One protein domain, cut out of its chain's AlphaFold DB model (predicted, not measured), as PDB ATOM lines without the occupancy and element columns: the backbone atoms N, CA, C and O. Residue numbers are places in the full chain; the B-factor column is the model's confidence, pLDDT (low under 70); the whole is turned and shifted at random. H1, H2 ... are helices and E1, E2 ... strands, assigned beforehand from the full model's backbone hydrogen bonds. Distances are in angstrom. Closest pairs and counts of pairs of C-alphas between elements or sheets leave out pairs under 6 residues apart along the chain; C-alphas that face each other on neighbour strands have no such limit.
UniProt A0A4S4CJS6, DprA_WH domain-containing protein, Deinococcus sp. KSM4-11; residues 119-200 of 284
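This is residues 119 to 200 of the 284 residues of the protein "DprA_WH domain-containing protein" of Deinococcus sp. KSM4-11 (UniProt A0A4S4CJS6). A small antiparallel sheet of three strands is covered on one face by one long helix, H2, which runs along the sheet and makes most of the length of a rod; the other face bears no named helix. The short helix H1 follows the last strand and forms a helical hairpin with the first residues of H2, while residues 194 to 200 of H2 stick out at the opposite end. The 82 printed residues run E1, E2, E3, H1, H2; the sheet's order is E1 - E2 - E3, a meander, each strand the antiparallel neighbour of the one before. The class is mixed, helices and strands, in two layers, a helix on one face of a sheet. The whole is loose, with a radius of gyration of the C-alphas of 16.0 A, and spans 56 by 20 by 20 A.

Start in the sheet, at its inner strand E2, residues 129 to 137. On it find the hairpin with E3, residues 144 to 153, at 161 degrees, antiparallel: N 132 and O 150 are 2.8 A apart, within hydrogen-bond range. E3 bends by 59 degrees at residue 147. The edge strand E1, residues 124 to 126, forms a hairpin with E2, with N 124 and O 131 within hydrogen-bond range at 2.8 A. Before E1, residues 119 to 120 pair antiparallel with residues 134 to 135 of E2. Now look to H2, residues 167 to 200: it is on the sheet at a height over the sheet of 8.2 A, over E3 and along the strands, at 22 degrees to E3 on the local plane. The closest C-alphas of E3 and H2 are those of Tyr 149 and Ala 178, 5.0 A apart. E2 and H2 are near each other, with 9 pairs of C-alphas within 10 A. H1, residues 154 to 161, is only just not on the sheet, with 4 pairs of C-alphas within 10 A. H2 touches H1 with residues 167 to 170 alone; the closest C-alphas, of Ala 156 and Leu 170, are 6.4 A apart, and the two run opposite ways at a shallow tilt of 19 degrees. E1 and H1 are apart. In H1 and H2 every O i to N i+4 pair is within hydrogen-bond range.

Find C-alpha 129 at (202.185, 163.902, 185.960); from there E2 runs 25.4 A to C-alpha 137. E3 covers 25.2 A. Find C-alpha 167 at (206.106, 168.180, 201.565); from there H2 runs 49.1 A to C-alpha 200 at (203.930, 189.482, 157.402). H1 and E1 are shorter, 10.6 A and 6.4 A.

The two C-alphas farthest apart, of Gly 163 and Ser 200, are 55.8 A apart. The printed part has no cut and no long link. Look for pLDDT under 70 at residues 139 to 142, 186, 189 to 190 and 193 to 200; the mean of the printed part is 78.8.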
ATOM      1  N   LYS A 119     192.784 182.229 182.142       71.00
ATOM      2  CA  LYS A 119     192.001 181.050 181.777       71.00
ATOM      3  C   LYS A 119     192.791 179.794 182.105       71.00
ATOM      4  O   LYS A 119     193.860 179.558 181.542       71.00
ATOM      5  N   VAL A 120     192.231 178.974 182.984       75.56
ATOM      6  CA  VAL A 120     192.765 177.645 183.282       75.56
ATOM      7  C   VAL A 120     192.440 176.723 182.105       75.56
ATOM      8  O   VAL A 120     191.301 176.663 181.637       75.56
ATOM      9  N   GLY A 121     193.468 176.087 181.555       71.31
ATOM     10  CA  GLY A 121     193.355 175.072 180.516       71.31
ATOM     11  C   GLY A 121     192.915 173.730 181.093       71.31
ATOM     12  O   GLY A 121     192.957 173.512 182.301       71.31
ATOM     13  N   ARG A 122     192.496 172.818 180.215       75.75
ATOM     14  CA  ARG A 122     192.202 171.438 180.609       75.75
ATOM     15  C   ARG A 122     193.495 170.775 181.092       75.75
ATOM     16  O   ARG A 122     194.535 170.963 180.464       75.75
ATOM     17  N   ALA A 123     193.415 170.027 182.187       77.12
ATOM     18  CA  ALA A 123     194.540 169.239 182.665       77.12
ATOM     19  C   ALA A 123     194.887 168.145 181.642       77.12
ATOM     20  O   ALA A 123     193.992 167.490 181.103       77.12
ATOM     21  N   SER A 124     196.176 167.974 181.370       81.12
ATOM     22  CA  SER A 124     196.725 166.891 180.557       81.12
ATOM     23  C   SER A 124     197.528 165.956 181.446       81.12
ATOM     24  O   SER A 124     198.280 166.419 182.301       81.12
ATOM     25  N   GLN A 125     197.380 164.654 181.233       81.31
ATOM     26  CA  GLN A 125     198.154 163.643 181.940       81.31
ATOM     27  C   GLN A 125     199.292 163.172 181.032       81.31
ATOM     28  O   GLN A 125     199.035 162.766 179.901       81.31
ATOM     29  N   GLN A 126     200.532 163.292 181.497       78.00
ATOM     30  CA  GLN A 126     201.745 162.890 180.775       78.00
ATOM     31  C   GLN A 126     202.717 162.283 181.783       78.00
ATOM     32  O   GLN A 126     202.922 162.883 182.829       78.00
ATOM     33  N   ASP A 127     203.255 161.096 181.501       76.56
ATOM     34  CA  ASP A 127     204.333 160.451 182.270       76.56
ATOM     35  C   ASP A 127     204.135 160.474 183.801       76.56
ATOM     36  O   ASP A 127     204.992 160.905 184.564       76.56
ATOM     37  N   GLY A 128     202.943 160.082 184.271       76.06
ATOM     38  CA  GLY A 128     202.626 160.069 185.709       76.06
ATOM     39  C   GLY A 128     202.431 161.455 186.347       76.06
ATOM     40  O   GLY A 128     202.216 161.555 187.557       76.06
ATOM     41  N   MET A 129     202.444 162.524 185.552       82.69
ATOM     42  CA  MET A 129     202.185 163.902 185.960       82.69
ATOM     43  C   MET A 129     200.820 164.384 185.466       82.69
ATOM     44  O   MET A 129     200.386 164.077 184.354       82.69
ATOM     45  N   VAL A 130     200.150 165.198 186.280       81.25
ATOM     46  CA  VAL A 130     198.974 165.973 185.864       81.25
ATOM     47  C   VAL A 130     199.400 167.423 185.679       81.25
ATOM     48  O   VAL A 130     199.709 168.122 186.643       81.25
ATOM     49  N   ILE A 131     199.409 167.884 184.432       83.12
ATOM     50  CA  ILE A 131     199.866 169.218 184.046       83.12
ATOM     51  C   ILE A 131     198.651 170.079 183.711       83.12
ATOM     52  O   ILE A 131     197.845 169.752 182.842       83.12
ATOM     53  N   THR A 132     198.522 171.223 184.374       81.25
ATOM     54  CA  THR A 132     197.475 172.211 184.109       81.25
ATOM     55  C   THR A 132     198.102 173.512 183.629       81.25
ATOM     56  O   THR A 132     198.832 174.175 184.368       81.25
ATOM     57  N   LYS A 133     197.786 173.902 182.392       83.38
ATOM     58  CA  LYS A 133     198.295 175.130 181.767       83.38
ATOM     59  C   LYS A 133     197.387 176.316 182.083       83.38
ATOM     60  O   LYS A 133     196.188 176.261 181.809       83.38
ATOM     61  N   ILE A 134     197.923 177.413 182.606       79.81
ATOM     62  CA  ILE A 134     197.175 178.653 182.854       79.81
ATOM     63  C   ILE A 134     197.588 179.683 181.809       79.81
ATOM     64  O   ILE A 134     198.756 180.051 181.709       79.81
ATOM     65  N   HIS A 135     196.615 180.168 181.045       77.06
ATOM     66  CA  HIS A 135     196.849 181.066 179.923       77.06
ATOM     67  C   HIS A 135     196.401 182.491 180.243       77.06
ATOM     68  O   HIS A 135     195.343 182.714 180.841       77.06
ATOM     69  N   LYS A 136     197.159 183.456 179.730       80.62
ATOM     70  CA  LYS A 136     196.759 184.852 179.563       80.62
ATOM     71  C   LYS A 136     196.562 185.123 178.079       80.62
ATOM     72  O   LYS A 136     197.322 184.650 177.241       80.62
ATOM     73  N   ARG A 137     195.521 185.874 177.738       74.62
ATOM     74  CA  ARG A 137     195.356 186.380 176.375       74.62
ATOM     75  C   ARG A 137     196.127 187.686 176.259       74.62
ATOM     76  O   ARG A 137     195.884 188.593 177.051       74.62
ATOM     77  N   ASP A 138     197.034 187.763 175.300       70.69
ATOM     78  CA  ASP A 138     197.677 189.019 174.949       70.69
ATOM     79  C   ASP A 138     196.712 189.875 174.115       70.69
ATOM     80  O   ASP A 138     196.084 189.386 173.172       70.69
ATOM     81  N   GLU A 139     196.540 191.142 174.496       66.75
ATOM     82  CA  GLU A 139     195.618 192.065 173.822       66.75
ATOM     83  C   GLU A 139     196.209 192.597 172.508       66.75
ATOM     84  O   GLU A 139     195.450 192.882 171.583       66.75
ATOM     85  N   ALA A 140     197.540 192.697 172.402       64.06
ATOM     86  CA  ALA A 140     198.210 193.244 171.222       64.06
ATOM     87  C   ALA A 140     198.221 192.254 170.049       64.06
ATOM     88  O   ALA A 140     197.919 192.621 168.914       64.06
ATOM     89  N   THR A 141     198.541 190.989 170.327       64.06
ATOM     90  CA  THR A 141     198.625 189.930 169.310       64.06
ATOM     91  C   THR A 141     197.355 189.077 169.223       64.06
ATOM     92  O   THR A 141     197.130 188.391 168.228       64.06
ATOM     93  N   GLY A 142     196.505 189.094 170.257       68.50
ATOM     94  CA  GLY A 142     195.331 188.226 170.373       68.50
ATOM     95  C   GLY A 142     195.654 186.769 170.738       68.50
ATOM     96  O   GLY A 142     194.719 185.976 170.910       68.50
ATOM     97  N   ILE A 143     196.940 186.425 170.870       71.31
ATOM     98  CA  ILE A 143     197.460 185.072 171.113       71.31
ATOM     99  C   ILE A 143     197.282 184.693 172.593       71.31
ATOM    100  O   ILE A 143     197.274 185.542 173.487       71.31
ATOM    101  N   ARG A 144     197.087 183.398 172.871       74.25
ATOM    102  CA  ARG A 144     197.082 182.862 174.241       74.25
ATOM    103  C   ARG A 144     198.498 182.457 174.625       74.25
ATOM    104  O   ARG A 144     199.050 181.552 174.016       74.25
ATOM    105  N   ILE A 145     199.029 183.097 175.655       76.94
ATOM    106  CA  ILE A 145     200.364 182.851 176.188       76.94
ATOM    107  C   ILE A 145     200.202 182.093 177.516       76.94
ATOM    108  O   ILE A 145     199.440 182.551 178.375       76.94
ATOM    109  N   PRO A 146     200.842 180.927 177.706       76.81
ATOM    110  CA  PRO A 146     200.904 180.272 179.001       76.81
ATOM    111  C   PRO A 146     201.719 181.156 179.952       76.81
ATOM    112  O   PRO A 146     202.809 181.603 179.621       76.81
ATOM    113  N   VAL A 147     201.156 181.461 181.119       79.00
ATOM    114  CA  VAL A 147     201.805 182.294 182.148       79.00
ATOM    115  C   VAL A 147     202.254 181.451 183.328       79.00
ATOM    116  O   VAL A 147     203.178 181.824 184.038       79.00
ATOM    117  N   ARG A 148     201.573 180.329 183.572       79.69
ATOM    118  CA  ARG A 148     201.872 179.462 184.703       79.69
ATOM    119  C   ARG A 148     201.494 178.024 184.396       79.69
ATOM    120  O   ARG A 148     200.427 177.772 183.832       79.69
ATOM    121  N   TYR A 149     202.331 177.101 184.844       80.75
ATOM    122  CA  TYR A 149     202.027 175.679 184.904       80.75
ATOM    123  C   TYR A 149     201.713 175.296 186.348       80.75
ATOM    124  O   TYR A 149     202.259 175.853 187.300       80.75
ATOM    125  N   ARG A 150     200.770 174.376 186.520       80.94
ATOM    126  CA  ARG A 150     200.610 173.623 187.764       80.94
ATOM    127  C   ARG A 150     200.851 172.168 187.430       80.94
ATOM    128  O   ARG A 150     200.132 171.627 186.593       80.94
ATOM    129  N   VAL A 151     201.842 171.572 188.068       84.25
ATOM    130  CA  VAL A 151     202.206 170.172 187.880       84.25
ATOM    131  C   VAL A 151     201.869 169.437 189.167       84.25
ATOM    132  O   VAL A 151     202.115 169.944 190.255       84.25
ATOM    133  N   GLN A 152     201.244 168.272 189.044       85.38
ATOM    134  CA  GLN A 152     201.103 167.331 190.147       85.38
ATOM    135  C   GLN A 152     201.853 166.070 189.769       85.38
ATOM    136  O   GLN A 152     201.443 165.379 188.834       85.38
ATOM    137  N   PHE A 153     202.937 165.778 190.479       84.00
ATOM    138  CA  PHE A 153     203.719 164.582 190.206       84.00
ATOM    139  C   PHE A 153     203.231 163.440 191.097       84.00
ATOM    140  O   PHE A 153     203.421 163.447 192.316       84.00
ATOM    141  N   LEU A 154     202.517 162.480 190.502       86.25
ATOM    142  CA  LEU A 154     201.782 161.472 191.267       86.25
ATOM    143  C   LEU A 154     202.721 160.512 192.008       86.25
ATOM    144  O   LEU A 154     202.387 160.062 193.102       86.25
ATOM    145  N   GLU A 155     203.901 160.235 191.454       84.75
ATOM    146  CA  GLU A 155     204.906 159.369 192.077       84.75
ATOM    147  C   GLU A 155     205.558 160.032 193.290       84.75
ATOM    148  O   GLU A 155     205.564 159.445 194.372       84.75
ATOM    149  N   ALA A 156     206.000 161.286 193.166       81.75
ATOM    150  CA  ALA A 156     206.544 162.026 194.304       81.75
ATOM    151  C   ALA A 156     205.493 162.250 195.404       81.75
ATOM    152  O   ALA A 156     205.810 162.172 196.588       81.75
ATOM    153  N   ARG A 157     204.214 162.433 195.050       85.62
ATOM    154  CA  ARG A 157     203.118 162.483 196.039       85.62
ATOM    155  C   ARG A 157     202.934 161.165 196.787       85.62
ATOM    156  O   ARG A 157     202.665 161.187 197.987       85.62
ATOM    157  N   ARG A 158     203.101 160.023 196.112       85.69
ATOM    158  CA  ARG A 158     203.117 158.705 196.767       85.69
ATOM    159  C   ARG A 158     204.345 158.541 197.666       85.69
ATOM    160  O   ARG A 158     204.195 158.022 198.763       85.69
ATOM    161  N   ALA A 159     205.514 159.037 197.258       84.00
ATOM    162  CA  ALA A 159     206.728 159.030 198.083       84.00
ATOM    163  C   ALA A 159     206.572 159.875 199.364       84.00
ATOM    164  O   ALA A 159     206.967 159.437 200.441       84.00
ATOM    165  N   VAL A 160     205.896 161.031 199.287       88.44
ATOM    166  CA  VAL A 160     205.512 161.814 200.478       88.44
ATOM    167  C   VAL A 160     204.571 161.022 201.386       88.44
ATOM    168  O   VAL A 160     204.749 161.024 202.599       88.44
ATOM    169  N   ALA A 161     203.589 160.309 200.821       85.19
ATOM    170  CA  ALA A 161     202.683 159.466 201.605       85.19
ATOM    171  C   ALA A 161     203.406 158.291 202.292       85.19
ATOM    172  O   ALA A 161     202.974 157.851 203.354       85.19
ATOM    173  N   ARG A 162     204.517 157.814 201.714       88.31
ATOM    174  CA  ARG A 162     205.418 156.818 202.317       88.31
ATOM    175  C   ARG A 162     206.433 157.418 203.301       88.31
ATOM    176  O   ARG A 162     207.145 156.665 203.952       88.31
ATOM    177  N   GLY A 163     206.505 158.745 203.418       88.38
ATOM    178  CA  GLY A 163     207.466 159.444 204.277       88.38
ATOM    179  C   GLY A 163     208.891 159.527 203.717       88.38
ATOM    180  O   GLY A 163     209.785 159.991 204.414       88.38
ATOM    181  N   GLU A 164     209.112 159.117 202.466       89.00
ATOM    182  CA  GLU A 164     210.422 159.157 201.791       89.00
ATOM    183  C   GLU A 164     210.824 160.584 201.385       89.00
ATOM    184  O   GLU A 164     212.001 160.872 201.183       89.00
ATOM    185  N   LEU A 165     209.840 161.477 201.248       89.12
ATOM    186  CA  LEU A 165     210.027 162.844 200.776       89.12
ATOM    187  C   LEU A 165     209.247 163.823 201.655       89.12
ATOM    188  O   LEU A 165     208.117 163.551 202.067       89.12
ATOM    189  N   THR A 166     209.817 164.997 201.919       91.75
ATOM    190  CA  THR A 166     209.102 166.049 202.657       91.75
ATOM    191  C   THR A 166     208.113 166.788 201.751       91.75
ATOM    192  O   THR A 166     208.307 166.906 200.540       91.75
ATOM    193  N   GLN A 167     207.051 167.358 202.333       85.50
ATOM    194  CA  GLN A 167     206.106 168.180 201.565       85.50
ATOM    195  C   GLN A 167     206.758 169.417 200.927       85.50
ATOM    196  O   GLN A 167     206.267 169.885 199.902       85.50
ATOM    197  N   ALA A 168     207.827 169.954 201.524       88.12
ATOM    198  CA  ALA A 168     208.573 171.077 200.963       88.12
ATOM    199  C   ALA A 168     209.301 170.656 199.679       88.12
ATOM    200  O   ALA A 168     209.053 171.235 198.628       88.12
ATOM    201  N   GLN A 169     210.059 169.556 199.735       86.06
ATOM    202  CA  GLN A 169     210.766 169.002 198.575       86.06
ATOM    203  C   GLN A 169     209.824 168.635 197.423       86.06
ATOM    204  O   GLN A 169     210.178 168.813 196.263       86.06
ATOM    205  N   LEU A 170     208.608 168.157 197.722       86.31
ATOM    206  CA  LEU A 170     207.599 167.906 196.690       86.31
ATOM    207  C   LEU A 170     207.181 169.198 195.978       86.31
ATOM    208  O   LEU A 170     207.010 169.193 194.763       86.31
ATOM    209  N   ARG A 171     206.972 170.288 196.729       85.50
ATOM    210  CA  ARG A 171     206.569 171.576 196.147       85.50
ATOM    211  C   ARG A 171     207.673 172.152 195.275       85.50
ATOM    212  O   ARG A 171     207.354 172.640 194.197       85.50
ATOM    213  N   ASP A 172     208.920 172.048 195.720       89.06
ATOM    214  CA  ASP A 172     210.079 172.518 194.963       89.06
ATOM    215  C   ASP A 172     210.218 171.719 193.658       89.06
ATOM    216  O   ASP A 172     210.248 172.312 192.586       89.06
ATOM    217  N   LEU A 173     210.114 170.384 193.714       87.06
ATOM    218  CA  LEU A 173     210.087 169.524 192.519       87.06
ATOM    219  C   LEU A 173     208.945 169.870 191.551       87.06
ATOM    220  O   LEU A 173     209.159 169.993 190.347       87.06
ATOM    221  N   GLU A 174     207.714 170.022 192.054       87.00
ATOM    222  CA  GLU A 174     206.559 170.383 191.219       87.00
ATOM    223  C   GLU A 174     206.722 171.779 190.590       87.00
ATOM    224  O   GLU A 174     206.209 172.021 189.492       87.00
ATOM    225  N   GLN A 175     207.425 172.691 191.264       87.56
ATOM    226  CA  GLN A 175     207.676 174.046 190.790       87.56
ATOM    227  C   GLN A 175     208.820 174.105 189.769       87.56
ATOM    228  O   GLN A 175     208.636 174.718 188.719       87.56
ATOM    229  N   ASP A 176     209.917 173.388 189.992       88.25
ATOM    230  CA  ASP A 176     211.040 173.299 189.052       88.25
ATOM    231  C   ASP A 176     210.598 172.701 187.707       88.25
ATOM    232  O   ASP A 176     210.918 173.227 186.638       88.25
ATOM    233  N   ILE A 177     209.775 171.644 187.740       84.94
ATOM    234  CA  ILE A 177     209.195 171.049 186.525       84.94
ATOM    235  C   ILE A 177     208.258 172.049 185.828       84.94
ATOM    236  O   ILE A 177     208.248 172.155 184.598       84.94
ATOM    237  N   ALA A 178     207.461 172.800 186.595       82.81
ATOM    238  CA  ALA A 178     206.564 173.811 186.043       82.81
ATOM    239  C   ALA A 178     207.328 174.951 185.346       82.81
ATOM    240  O   ALA A 178     206.893 175.403 184.282       82.81
ATOM    241  N   ASP A 179     208.452 175.387 185.915       83.44
ATOM    242  CA  ASP A 179     209.290 176.456 185.371       83.44
ATOM    243  C   ASP A 179     210.064 175.986 184.127       83.44
ATOM    244  O   ASP A 179     210.103 176.703 183.120       83.44
ATOM    245  N   GLY A 180     210.564 174.744 184.129       83.75
ATOM    246  CA  GLY A 180     211.148 174.097 182.951       83.75
ATOM    247  C   GLY A 180     210.180 174.074 181.762       83.75
ATOM    248  O   GLY A 180     210.491 174.613 180.697       83.75
ATOM    249  N   LEU A 181     208.958 173.569 181.964       82.38
ATOM    250  CA  LEU A 181     207.912 173.539 180.930       82.38
ATOM    251  C   LEU A 181     207.516 174.935 180.432       82.38
ATOM    252  O   LEU A 181     207.227 175.119 179.245       82.38
ATOM    253  N   LEU A 182     207.483 175.928 181.327       82.62
ATOM    254  CA  LEU A 182     207.177 177.309 180.960       82.62
ATOM    255  C   LEU A 182     208.263 177.898 180.054       82.62
ATOM    256  O   LEU A 182     207.931 178.604 179.100       82.62
ATOM    257  N   SER A 183     209.537 177.606 180.330       82.12
ATOM    258  CA  SER A 183     210.664 178.094 179.532       82.12
ATOM    259  C   SER A 183     210.660 177.527 178.105       82.12
ATOM    260  O   SER A 183     210.787 178.292 177.146       82.12
ATOM    261  N   GLU A 184     210.405 176.226 177.945       81.31
ATOM    262  CA  GLU A 184     210.345 175.565 176.636       81.31
ATOM    263  C   GLU A 184     209.172 176.067 175.788       81.31
ATOM    264  O   GLU A 184     209.327 176.398 174.610       81.31
ATOM    265  N   ASP A 185     207.976 176.142 176.381       76.75
ATOM    266  CA  ASP A 185     206.805 176.661 175.676       76.75
ATOM    267  C   ASP A 185     206.949 178.171 175.406       76.75
ATOM    268  O   ASP A 185     206.489 178.656 174.369       76.75
ATOM    269  N   GLY A 186     207.648 178.910 176.274       69.62
ATOM    270  CA  GLY A 186     208.029 180.305 176.051       69.62
ATOM    271  C   GLY A 186     208.909 180.487 174.812       69.62
ATOM    272  O   GLY A 186     208.615 181.343 173.975       69.62
ATOM    273  N   GLN A 187     209.932 179.645 174.641       75.12
ATOM    274  CA  GLN A 187     210.797 179.652 173.454       75.12
ATOM    275  C   GLN A 187     210.012 179.327 172.176       75.12
ATOM    276  O   GLN A 187     210.094 180.068 171.197       75.12
ATOM    277  N   LYS A 188     209.156 178.295 172.202       77.31
ATOM    278  CA  LYS A 188     208.309 177.924 171.051       77.31
ATOM    279  C   LYS A 188     207.374 179.056 170.621       77.31
ATOM    280  O   LYS A 188     207.132 179.251 169.429       77.31
ATOM    281  N   ILE A 189     206.834 179.811 171.578       69.31
ATOM    282  CA  ILE A 189     205.951 180.946 171.288       69.31
ATOM    283  C   ILE A 189     206.731 182.109 170.678       69.31
ATOM    284  O   ILE A 189     206.239 182.720 169.728       69.31
ATOM    285  N   LEU A 190     207.938 182.397 171.169       69.56
ATOM    286  CA  LEU A 190     208.807 183.414 170.574       69.56
ATOM    287  C   LEU A 190     209.164 183.059 169.125       69.56
ATOM    288  O   LEU A 190     208.948 183.885 168.239       69.56
ATOM    289  N   GLU A 191     209.561 181.813 168.854       74.62
ATOM    290  CA  GLU A 191     209.802 181.343 167.484       74.62
ATOM    291  C   GLU A 191     208.561 181.488 166.592       74.62
ATOM    292  O   GLU A 191     208.651 181.871 165.422       74.62
ATOM    293  N   GLN A 192     207.372 181.188 167.122       75.12
ATOM    294  CA  GLN A 192     206.127 181.330 166.372       75.12
ATOM    295  C   GLN A 192     205.827 182.798 166.041       75.12
ATOM    296  O   GLN A 192     205.403 183.096 164.919       75.12
ATOM    297  N   ILE A 193     206.050 183.709 166.990       69.31
ATOM    298  CA  ILE A 193     205.877 185.152 166.795       69.31
ATOM    299  C   ILE A 193     206.873 185.666 165.750       69.31
ATOM    300  O   ILE A 193     206.469 186.384 164.833       69.31
ATOM    301  N   GLU A 194     208.138 185.255 165.819       67.81
ATOM    302  CA  GLU A 194     209.163 185.618 164.836       67.81
ATOM    303  C   GLU A 194     208.807 185.115 163.432       67.81
ATOM    304  O   GLU A 194     208.815 185.891 162.473       67.81
ATOM    305  N   ARG A 195     208.383 183.851 163.298       69.88
ATOM    306  CA  ARG A 195     207.917 183.288 162.016       69.88
ATOM    307  C   ARG A 195     206.719 184.053 161.452       69.88
ATOM    308  O   ARG A 195     206.674 184.339 160.254       69.88
ATOM    309  N   GLN A 196     205.745 184.406 162.291       67.44
ATOM    310  CA  GLN A 196     204.585 185.194 161.862       67.44
ATOM    311  C   GLN A 196     204.980 186.619 161.449       67.44
ATOM    312  O   GLN A 196     204.500 187.114 160.422       67.44
ATOM    313  N   GLY A 197     205.894 187.251 162.188       61.97
ATOM    314  CA  GLY A 197     206.474 188.551 161.854       61.97
ATOM    315  C   GLY A 197     207.167 188.534 160.489       61.97
ATOM    316  O   GLY A 197     206.836 189.348 159.622       61.97
ATOM    317  N   LEU A 198     208.030 187.545 160.246       61.78
ATOM    318  CA  LEU A 198     208.734 187.356 158.974       61.78
ATOM    319  C   LEU A 198     207.772 187.127 157.799       61.78
ATOM    320  O   LEU A 198     207.924 187.745 156.744       61.78
ATOM    321  N   HIS A 199     206.729 186.311 157.975       61.91
ATOM    322  CA  HIS A 199     205.715 186.109 156.935       61.91
ATOM    323  C   HIS A 199     204.925 187.382 156.612       61.91
ATOM    324  O   HIS A 199     204.589 187.619 155.448       61.91
ATOM    325  N   SER A 200     204.625 188.209 157.615       57.84
ATOM    326  CA  SER A 200     203.930 189.482 157.402       57.84
ATOM    327  C   SER A 200     204.791 190.476 156.611       57.84
ATOM    328  O   SER A 200     204.299 191.097 155.663       57.84
TER     329      SER A 200